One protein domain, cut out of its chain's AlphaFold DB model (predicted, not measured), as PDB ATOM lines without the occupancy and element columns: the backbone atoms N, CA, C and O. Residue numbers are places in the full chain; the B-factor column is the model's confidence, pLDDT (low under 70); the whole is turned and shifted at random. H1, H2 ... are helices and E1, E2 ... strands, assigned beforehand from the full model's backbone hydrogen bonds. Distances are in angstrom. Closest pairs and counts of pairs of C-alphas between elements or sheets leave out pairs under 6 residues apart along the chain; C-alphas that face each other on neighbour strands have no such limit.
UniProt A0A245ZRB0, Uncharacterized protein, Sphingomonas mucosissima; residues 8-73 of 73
ATOM      1  N   TYR A   8      29.741  34.633  -5.618       86.81
ATOM      2  CA  TYR A   8      30.764  34.636  -6.651       86.81
ATOM      3  C   TYR A   8      30.241  34.036  -7.961       86.81
ATOM      4  O   TYR A   8      30.393  34.657  -9.008       86.81
ATOM      5  N   ASP A   9      29.565  32.885  -7.906       90.88
ATOM      6  CA  ASP A   9      29.003  32.245  -9.102       90.88
ATOM      7  C   ASP A   9      27.935  33.130  -9.761       90.88
ATOM      8  O   ASP A   9      27.874  33.226 -10.986       90.88
ATOM      9  N   ASP A  10      27.128  33.824  -8.953       91.06
ATOM     10  CA  ASP A  10      26.122  34.762  -9.458       91.06
ATOM     11  C   ASP A  10      26.770  35.987 -10.133       91.06
ATOM     12  O   ASP A  10      26.315  36.410 -11.193       91.06
ATOM     13  N   LEU A  11      27.864  36.523  -9.574       92.12
ATOM     14  CA  LEU A  11      28.647  37.600 -10.200       92.12
ATOM     15  C   LEU A  11      29.243  37.167 -11.544       92.12
ATOM     16  O   LEU A  11      29.176  37.923 -12.513       92.12
ATOM     17  N   VAL A  12      29.806  35.957 -11.611       94.69
ATOM     18  CA  VAL A  12      30.361  35.399 -12.853       94.69
ATOM     19  C   VAL A  12      29.262  35.223 -13.901       94.69
ATOM     20  O   VAL A  12      29.464  35.596 -15.054       94.69
ATOM     21  N   SER A  13      28.091  34.717 -13.505       94.25
ATOM     22  CA  SER A  13      26.947  34.551 -14.408       94.25
ATOM     23  C   SER A  13      26.488  35.888 -14.987       94.25
ATOM     24  O   SER A  13      26.405  36.028 -16.203       94.25
ATOM     25  N   VAL A  14      26.254  36.885 -14.128       95.19
ATOM     26  CA  VAL A  14      25.826  38.224 -14.553       95.19
ATOM     27  C   VAL A  14      26.879  38.864 -15.465       95.19
ATOM     28  O   VAL A  14      26.532  39.444 -16.488       95.19
ATOM     29  N   SER A  15      28.172  38.712 -15.163       96.50
ATOM     30  CA  SER A  15      29.239  39.197 -16.050       96.50
ATOM     31  C   SER A  15      29.184  38.545 -17.436       96.50
ATOM     32  O   SER A  15      29.335  39.241 -18.435       96.50
ATOM     33  N   GLY A  16      28.949  37.232 -17.509       97.12
ATOM     34  CA  GLY A  16      28.830  36.525 -18.786       97.12
ATOM     35  C   GLY A  16      27.613  36.969 -19.603       97.12
ATOM     36  O   GLY A  16      27.717  37.143 -20.816       97.12
ATOM     37  N   ASP A  17      26.477  37.218 -18.951       96.12
ATOM     38  CA  ASP A  17      25.275  37.726 -19.624       96.12
ATOM     39  C   ASP A  17      25.500  39.135 -20.202       96.12
ATOM     40  O   ASP A  17      25.044  39.438 -21.309       96.12
ATOM     41  N   LEU A  18      26.269  39.980 -19.505       97.12
ATOM     42  CA  LEU A  18      26.674  41.291 -20.013       97.12
ATOM     43  C   LEU A  18      27.553  41.172 -21.268       97.12
ATOM     44  O   LEU A  18      27.328  41.902 -22.235       97.12
ATOM     45  N   ASP A  19      28.511  40.242 -21.289       97.94
ATOM     46  CA  ASP A  19      29.361  40.003 -22.464       97.94
ATOM     47  C   ASP A  19      28.527  39.597 -23.691       97.94
ATOM     48  O   ASP A  19      28.767  40.074 -24.805       97.94
ATOM     49  N   VAL A  20      27.494  38.771 -23.491       96.50
ATOM     50  CA  VAL A  20      26.546  38.392 -24.550       96.50
ATOM     51  C   VAL A  20      25.776  39.611 -25.062       96.50
ATOM     52  O   VAL A  20      25.684  39.807 -26.275       96.50
ATOM     53  N   LEU A  21      25.274  40.468 -24.167       97.00
ATOM     54  CA  LEU A  21      24.572  41.696 -24.553       97.00
ATOM     55  C   LEU A  21      25.474  42.666 -25.327       97.00
ATOM     56  O   LEU A  21      25.038  43.264 -26.315       97.00
ATOM     57  N   ILE A  22      26.738  42.806 -24.922       96.81
ATOM     58  CA  ILE A  22      27.733  43.607 -25.647       96.81
ATOM     59  C   ILE A  22      27.947  43.038 -27.053       96.81
ATOM     60  O   ILE A  22      27.939  43.791 -28.034       96.81
ATOM     61  N   ALA A  23      28.076  41.716 -27.173       96.88
ATOM     62  CA  ALA A  23      28.206  41.058 -28.466       96.88
ATOM     63  C   ALA A  23      26.964  41.286 -29.348       96.88
ATOM     64  O   ALA A  23      27.104  41.646 -30.519       96.88
ATOM     65  N   ASP A  24      25.754  41.156 -28.804       95.94
ATOM     66  CA  ASP A  24      24.498  41.424 -29.516       95.94
ATOM     67  C   ASP A  24      24.426  42.861 -30.055       95.94
ATOM     68  O   ASP A  24      24.067  43.070 -31.219       95.94
ATOM     69  N   MET A  25      24.813  43.850 -29.240       95.94
ATOM     70  CA  MET A  25      24.881  45.253 -29.660       95.94
ATOM     71  C   MET A  25      25.884  45.446 -30.800       95.94
ATOM     72  O   MET A  25      25.554  46.078 -31.804       95.94
ATOM     73  N   SER A  26      27.081  44.859 -30.686       96.50
ATOM     74  CA  SER A  26      28.123  44.960 -31.719       96.50
ATOM     75  C   SER A  26      27.714  44.321 -33.052       96.50
ATOM     76  O   SER A  26      28.053  44.830 -34.118       96.50
ATOM     77  N   ASN A  27      26.911  43.255 -32.998       96.75
ATOM     78  CA  ASN A  27      26.381  42.552 -34.166       96.75
ATOM     79  C   ASN A  27      25.115  43.207 -34.752       96.75
ATOM     80  O   ASN A  27      24.511  42.652 -35.673       96.75
ATOM     81  N   GLY A  28      24.674  44.353 -34.216       96.50
ATOM     82  CA  GLY A  28      23.467  45.049 -34.672       96.50
ATOM     83  C   GLY A  28      22.169  44.293 -34.374       96.50
ATOM     84  O   GLY A  28      21.168  44.491 -35.062       96.50
ATOM     85  N   ARG A  29      22.172  43.412 -33.365       96.38
ATOM     86  CA  ARG A  29      21.007  42.626 -32.925       96.38
ATOM     87  C   ARG A  29      20.638  42.916 -31.464       96.38
ATOM     88  O   ARG A  29      20.501  41.973 -30.685       96.38
ATOM     89  N   PRO A  30      20.472  44.191 -31.063       94.81
ATOM     90  CA  PRO A  30      20.104  44.502 -29.690       94.81
ATOM     91  C   PRO A  30      18.731  43.908 -29.352       94.81
ATOM     92  O   PRO A  30      17.827  43.865 -30.188       94.81
ATOM     93  N   SER A  31      18.564  43.471 -28.105       95.50
ATOM     94  CA  SER A  31      17.289  42.982 -27.585       95.50
ATOM     95  C   SER A  31      16.944  43.710 -26.295       95.50
ATOM     96  O   SER A  31      17.580  43.485 -25.267       95.50
ATOM     97  N   GLN A  32      15.906  44.550 -26.349       94.62
ATOM     98  CA  GLN A  32      15.415  45.279 -25.177       94.62
ATOM     99  C   GLN A  32      15.003  44.317 -24.056       94.62
ATOM    100  O   GLN A  32      15.400  44.487 -22.915       94.62
ATOM    101  N   THR A  33      14.294  43.238 -24.396       96.12
ATOM    102  CA  THR A  33      13.852  42.237 -23.417       96.12
ATOM    103  C   THR A  33      15.018  41.563 -22.689       96.12
ATOM    104  O   THR A  33      14.922  41.325 -21.490       96.12
ATOM    105  N   ARG A  34      16.125  41.253 -23.383       94.94
ATOM    106  CA  ARG A  34      17.306  40.674 -22.719       94.94
ATOM    107  C   ARG A  34      18.027  41.696 -21.847       94.94
ATOM    108  O   ARG A  34      18.478  41.335 -20.768       94.94
ATOM    109  N   HIS A  35      18.124  42.942 -22.307       95.62
ATOM    110  CA  HIS A  35      18.681  44.030 -21.509       95.62
ATOM    111  C   HIS A  35      17.904  44.201 -20.198       95.62
ATOM    112  O   HIS A  35      18.508  44.185 -19.132       95.62
ATOM    113  N   ASP A  36      16.577  44.293 -20.269       96.31
ATOM    114  CA  ASP A  36      15.736  44.500 -19.086       96.31
ATOM    115  C   ASP A  36      15.840  43.313 -18.119       96.31
ATOM    116  O   ASP A  36      16.053  43.506 -16.926       96.31
ATOM    117  N   GLY A  37      15.828  42.080 -18.640       96.12
ATOM    118  CA  GLY A  37      16.044  40.889 -17.816       96.12
ATOM    119  C   GLY A  37      17.422  40.852 -17.142       96.12
ATOM    120  O   GLY A  37      17.534  40.426 -15.995       96.12
ATOM    121  N   HIS A  38      18.473  41.325 -17.816       96.69
ATOM    122  CA  HIS A  38      19.804  41.442 -17.221       96.69
ATOM    123  C   HIS A  38      19.852  42.521 -16.126       96.69
ATOM    124  O   HIS A  38      20.462  42.308 -15.080       96.69
ATOM    125  N   VAL A  39      19.174  43.657 -16.326       96.81
ATOM    126  CA  VAL A  39      19.041  44.702 -15.298       96.81
ATOM    127  C   VAL A  39      18.356  44.144 -14.050       96.81
ATOM    128  O   VAL A  39      18.901  44.294 -12.956       96.81
ATOM    129  N   ASP A  40      17.240  43.425 -14.203       96.31
ATOM    130  CA  ASP A  40      16.523  42.804 -13.081       96.31
ATOM    131  C   ASP A  40      17.435  41.856 -12.274       96.31
ATOM    132  O   ASP A  40      17.472  41.898 -11.040       96.31
ATOM    133  N   GLN A  41      18.238  41.036 -12.963       94.88
ATOM    134  CA  GLN A  41      19.206  40.131 -12.330       94.88
ATOM    135  C   GLN A  41      20.296  40.884 -11.551       94.88
ATOM    136  O   GLN A  41      20.639  40.502 -10.425       94.88
ATOM    137  N   VAL A  42      20.845  41.959 -12.128       95.25
ATOM    138  CA  VAL A  42      21.853  42.810 -11.475       95.25
ATOM    139  C   VAL A  42      21.273  43.466 -10.222       95.25
ATOM    140  O   VAL A  42      21.936  43.505  -9.180       95.25
ATOM    141  N   GLU A  43      20.039  43.966 -10.289       94.50
ATOM    142  CA  GLU A  43      19.369  44.596  -9.152       94.50
ATOM    143  C   GLU A  43      19.125  43.609  -8.005       94.50
ATOM    144  O   GLU A  43      19.412  43.928  -6.841       94.50
ATOM    145  N   GLU A  44      18.676  42.391  -8.318       92.31
ATOM    146  CA  GLU A  44      18.490  41.328  -7.330       92.31
ATOM    147  C   GLU A  44      19.821  40.948  -6.660       92.31
ATOM    148  O   GLU A  44      19.918  40.880  -5.425       92.31
ATOM    149  N   LEU A  45      20.883  40.766  -7.452       92.12
ATOM    150  CA  LEU A  45      22.218  40.475  -6.937       92.12
ATOM    151  C   LEU A  45      22.738  41.616  -6.052       92.12
ATOM    152  O   LEU A  45      23.252  41.371  -4.956       92.12
ATOM    153  N   ALA A  46      22.543  42.870  -6.462       89.06
ATOM    154  CA  ALA A  46      22.918  44.035  -5.672       89.06
ATOM    155  C   ALA A  46      22.152  44.095  -4.340       89.06
ATOM    156  O   ALA A  46      22.733  44.427  -3.301       89.06
ATOM    157  N   ALA A  47      20.862  43.750  -4.319       88.38
ATOM    158  CA  ALA A  47      20.084  43.655  -3.084       88.38
ATOM    159  C   ALA A  47      20.637  42.568  -2.144       88.38
ATOM    160  O   ALA A  47      20.810  42.812  -0.942       88.38
ATOM    161  N   ARG A  48      20.993  41.397  -2.686       87.19
ATOM    162  CA  ARG A  48      21.615  40.298  -1.928       87.19
ATOM    163  C   ARG A  48      22.986  40.685  -1.373       87.19
ATOM    164  O   ARG A  48      23.249  40.431  -0.197       87.19
ATOM    165  N   LEU A  49      23.815  41.368  -2.162       86.25
ATOM    166  CA  LEU A  49      25.110  41.896  -1.721       86.25
ATOM    167  C   LEU A  49      24.952  42.939  -0.614       86.25
ATOM    168  O   LEU A  49      25.639  42.854   0.399       86.25
ATOM    169  N   ARG A  50      24.007  43.881  -0.740       82.62
ATOM    170  CA  ARG A  50      23.708  44.860   0.322       82.62
ATOM    171  C   ARG A  50      23.280  44.173   1.616       82.62
ATOM    172  O   ARG A  50      23.698  44.595   2.692       82.62
ATOM    173  N   LYS A  51      22.469  43.115   1.524       83.12
ATOM    174  CA  LYS A  51      22.053  42.312   2.681       83.12
ATOM    175  C   LYS A  51      23.239  41.584   3.319       83.12
ATOM    176  O   LYS A  51      23.369  41.611   4.538       83.12
ATOM    177  N   ALA A  52      24.110  40.980   2.513       78.94
ATOM    178  CA  ALA A  52      25.307  40.296   2.995       78.94
ATOM    179  C   ALA A  52      26.305  41.272   3.647       78.94
ATOM    180  O   ALA A  52      26.777  41.021   4.752       78.94
ATOM    181  N   ALA A  53      26.565  42.415   3.007       76.56
ATOM    182  CA  ALA A  53      27.508  43.428   3.478       76.56
ATOM    183  C   ALA A  53      27.046  44.137   4.760       76.56
ATOM    184  O   ALA A  53      27.868  44.490   5.600       76.56
ATOM    185  N   ARG A  54      25.734  44.340   4.938       70.69
ATOM    186  CA  ARG A  54      25.179  44.932   6.168       70.69
ATOM    187  C   ARG A  54      25.188  43.967   7.363       70.69
ATOM    188  O   ARG A  54      24.991  44.428   8.488       70.69
ATOM    189  N   GLY A  55      25.434  42.670   7.143       59.47
ATOM    190  CA  GLY A  55      25.308  41.633   8.171       59.47
ATOM    191  C   GLY A  55      23.880  41.537   8.742       59.47
ATOM    192  O   GLY A  55      22.975  42.237   8.276       59.47
ATOM    193  N   PRO A  56      23.625  40.686   9.757       54.78
ATOM    194  CA  PRO A  56      22.423  40.833  10.575       54.78
ATOM    195  C   PRO A  56      22.497  42.226  11.200       54.78
ATOM    196  O   PRO A  56      23.428  42.496  11.953       54.78
ATOM    197  N   GLY A  57      21.594  43.121  10.785       52.38
ATOM    198  CA  GLY A  57      21.699  44.563  11.006       52.38
ATOM    199  C   GLY A  57      22.282  44.903  12.371       52.38
ATOM    200  O   GLY A  57      21.680  44.603  13.401       52.38
ATOM    201  N   ARG A  58      23.477  45.502  12.378       47.41
ATOM    202  CA  ARG A  58      24.055  46.039  13.607       47.41
ATOM    203  C   ARG A  58      23.044  47.052  14.132       47.41
ATOM    204  O   ARG A  58      22.718  48.003  13.420       47.41
ATOM    205  N   SER A  59      22.504  46.804  15.325       52.88
ATOM    206  CA  SER A  59      21.643  47.746  16.033       52.88
ATOM    207  C   SER A  59      22.306  49.111  15.932       52.88
ATOM    208  O   SER A  59      23.480  49.236  16.276       52.88
ATOM    209  N   VAL A  60      21.594  50.109  15.411       57.19
ATOM    210  CA  VAL A  60      22.177  51.419  15.066       57.19
ATOM    211  C   VAL A  60      22.737  52.153  16.296       57.19
ATOM    212  O   VAL A  60      23.403  53.168  16.153       57.19
ATOM    213  N   ASN A  61      22.537  51.614  17.499       53.47
ATOM    214  CA  ASN A  61      23.295  51.964  18.685       53.47
ATOM    215  C   ASN A  61      23.315  50.759  19.649       53.47
ATOM    216  O   ASN A  61      22.294  50.495  20.284       53.47
ATOM    217  N   PRO A  62      24.375  49.933  19.732       60.88
ATOM    218  CA  PRO A  62      24.494  49.002  20.846       60.88
ATOM    219  C   PRO A  62      24.730  49.823  22.123       60.88
ATOM    220  O   PRO A  62      25.533  50.753  22.087       60.88
ATOM    221  N   PRO A  63      24.056  49.518  23.243       66.38
ATOM    222  CA  PRO A  63      24.272  50.262  24.473       66.38
ATOM    223  C   PRO A  63      25.747  50.200  24.890       66.38
ATOM    224  O   PRO A  63      26.344  49.121  24.895       66.38
ATOM    225  N   LEU A  64      26.321  51.355  25.241       76.06
ATOM    226  CA  LEU A  64      27.700  51.510  25.709       76.06
ATOM    227  C   LEU A  64      28.008  50.590  26.897       76.06
ATOM    228  O   LEU A  64      29.117  50.068  27.003       76.06
ATOM    229  N   ALA A  65      27.030  50.369  27.783       75.56
ATOM    230  CA  ALA A  65      27.145  49.433  28.897       75.56
ATOM    231  C   ALA A  65      25.771  49.006  29.443       75.56
ATOM    232  O   ALA A  65      24.784  49.735  29.345       75.56
ATOM    233  N   LYS A  66      25.720  47.835  30.090       74.12
ATOM    234  CA  LYS A  66      24.591  47.415  30.934       74.12
ATOM    235  C   LYS A  66      24.874  47.821  32.380       74.12
ATOM    236  O   LYS A  66      25.909  47.438  32.920       74.12
ATOM    237  N   VAL A  67      23.956  48.551  33.012       71.25
ATOM    238  CA  VAL A  67      24.086  48.978  34.414       71.25
ATOM    239  C   VAL A  67      22.842  48.556  35.186       71.25
ATOM    240  O   VAL A  67      21.747  49.076  34.973       71.25
ATOM    241  N   GLY A  68      23.005  47.569  36.070       78.50
ATOM    242  CA  GLY A  68      21.896  46.963  36.807       78.50
ATOM    243  C   GLY A  68      20.853  46.347  35.867       78.50
ATOM    244  O   GLY A  68      21.164  45.465  35.062       78.50
ATOM    245  N   THR A  69      19.608  46.818  35.969       78.62
ATOM    246  CA  THR A  69      18.486  46.423  35.100       78.62
ATOM    247  C   THR A  69      18.348  47.283  33.835       78.62
ATOM    248  O   THR A  69      17.478  46.995  33.016       78.62
ATOM    249  N   GLY A  70      19.188  48.307  33.651       64.62
ATOM    250  CA  GLY A  70      19.108  49.260  32.539       64.62
ATOM    251  C   GLY A  70      20.289  49.214  31.562       64.62
ATOM    252  O   GLY A  70      21.261  48.475  31.746       64.62
ATOM    253  N   TYR A  71      20.197  50.044  30.520       79.81
ATOM    254  CA  TYR A  71      21.203  50.214  29.470       79.81
ATOM    255  C   TYR A  71      21.638  51.682  29.370       79.81
ATOM    256  O   TYR A  71      20.798  52.577  29.453       79.81
ATOM    257  N   ILE A  72      22.938  51.914  29.182       68.94
ATOM    258  CA  ILE A  72      23.518  53.211  28.810       68.94
ATOM    259  C   ILE A  72      23.651  53.226  27.290       68.94
ATOM    260  O   ILE A  72      24.197  52.274  26.739       68.94
ATOM    261  N   TRP A  73      23.156  54.270  26.632       76.06
ATOM    262  CA  TRP A  73      23.177  54.442  25.175       76.06
ATOM    263  C   TRP A  73      24.231  55.441  24.727       76.06
ATOM    264  O   TRP A  73      24.571  56.329  25.540       76.06
TER     265      TRP A  73
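This is residues 8 to 73 of the 73 residues of an uncharacterized protein of Sphingomonas mucosissima (UniProt A0A245ZRB0). A long helical hairpin, H1 and H2 folded back on each other, is joined by an outstretched link, residues 55 to 64, to a tiny two-stranded hairpin, E1 and E2, at the far end of a rod. The far part of H2 and the link after it stand free from residue 47 to residue 60, with the helical hairpin on one side and the small strand hairpin on the other. The printed part has 66 residues, with two named helices and then two named strands in the order H1, H2, E1, E2; the sheet, E1 - E2, is antiparallel, and the class is mostly helix. The whole is extended, with a radius of gyration of the C-alphas of 21.5 A, and its C-alphas span 71 by 20 by 12 A.

Start at H1, residues 8 to 26, and go on over a tight link of 5 residues to H2, residues 32 to 54. The two touch, with 9 pairs of C-alphas within 8 A; look at Val 14 and Val 42 for their closest C-alphas, 6.8 A apart. Their lines stand at a shallow tilt of 26 degrees, and they run opposite ways as a helical hairpin. In both H1 and H2 every O i to N i+4 pair is within hydrogen-bond range. Past H2, a short link of 10 residues brings you to E1, residues 65 to 67, and a tight link of 2 residues leads on to E2, residues 70 to 72. E1 and E2 are a hairpin of antiparallel neighbours, with 144 degrees between their directions. The C-alphas of Lys 66 and Tyr 71 face each other at 4.6 A. Check N 72 and O 65, 2.9 A apart, and N 67 and O 70, 3.0 A apart, both within hydrogen-bond range. H1 is apart from E1 and from E2, and H2 is apart from E2.

Find C-alpha 8 at (30.764, 34.636, -6.651); from there H1 runs 27.2 A to C-alpha 26. H2 begins at C-alpha 32, at (15.415, 45.279, -25.177), and runs 32.8 A to C-alpha 54, at (25.179, 44.932, 6.168). E1 goes from Ala 65 to Val 67, and E2 goes from Gly 70 to C-alpha 72, at (23.518, 53.211, 28.810).

The two C-alphas farthest apart are those of Gly 28 and Gly 68, 71.5 A. The printed part has no cut and no long link, and it ends at Trp 73, the chain's last residue. In the B-factor column the mean pLDDT of the printed part is 85.0; look for values under 70 at residues 55 to 63, 70 and 72.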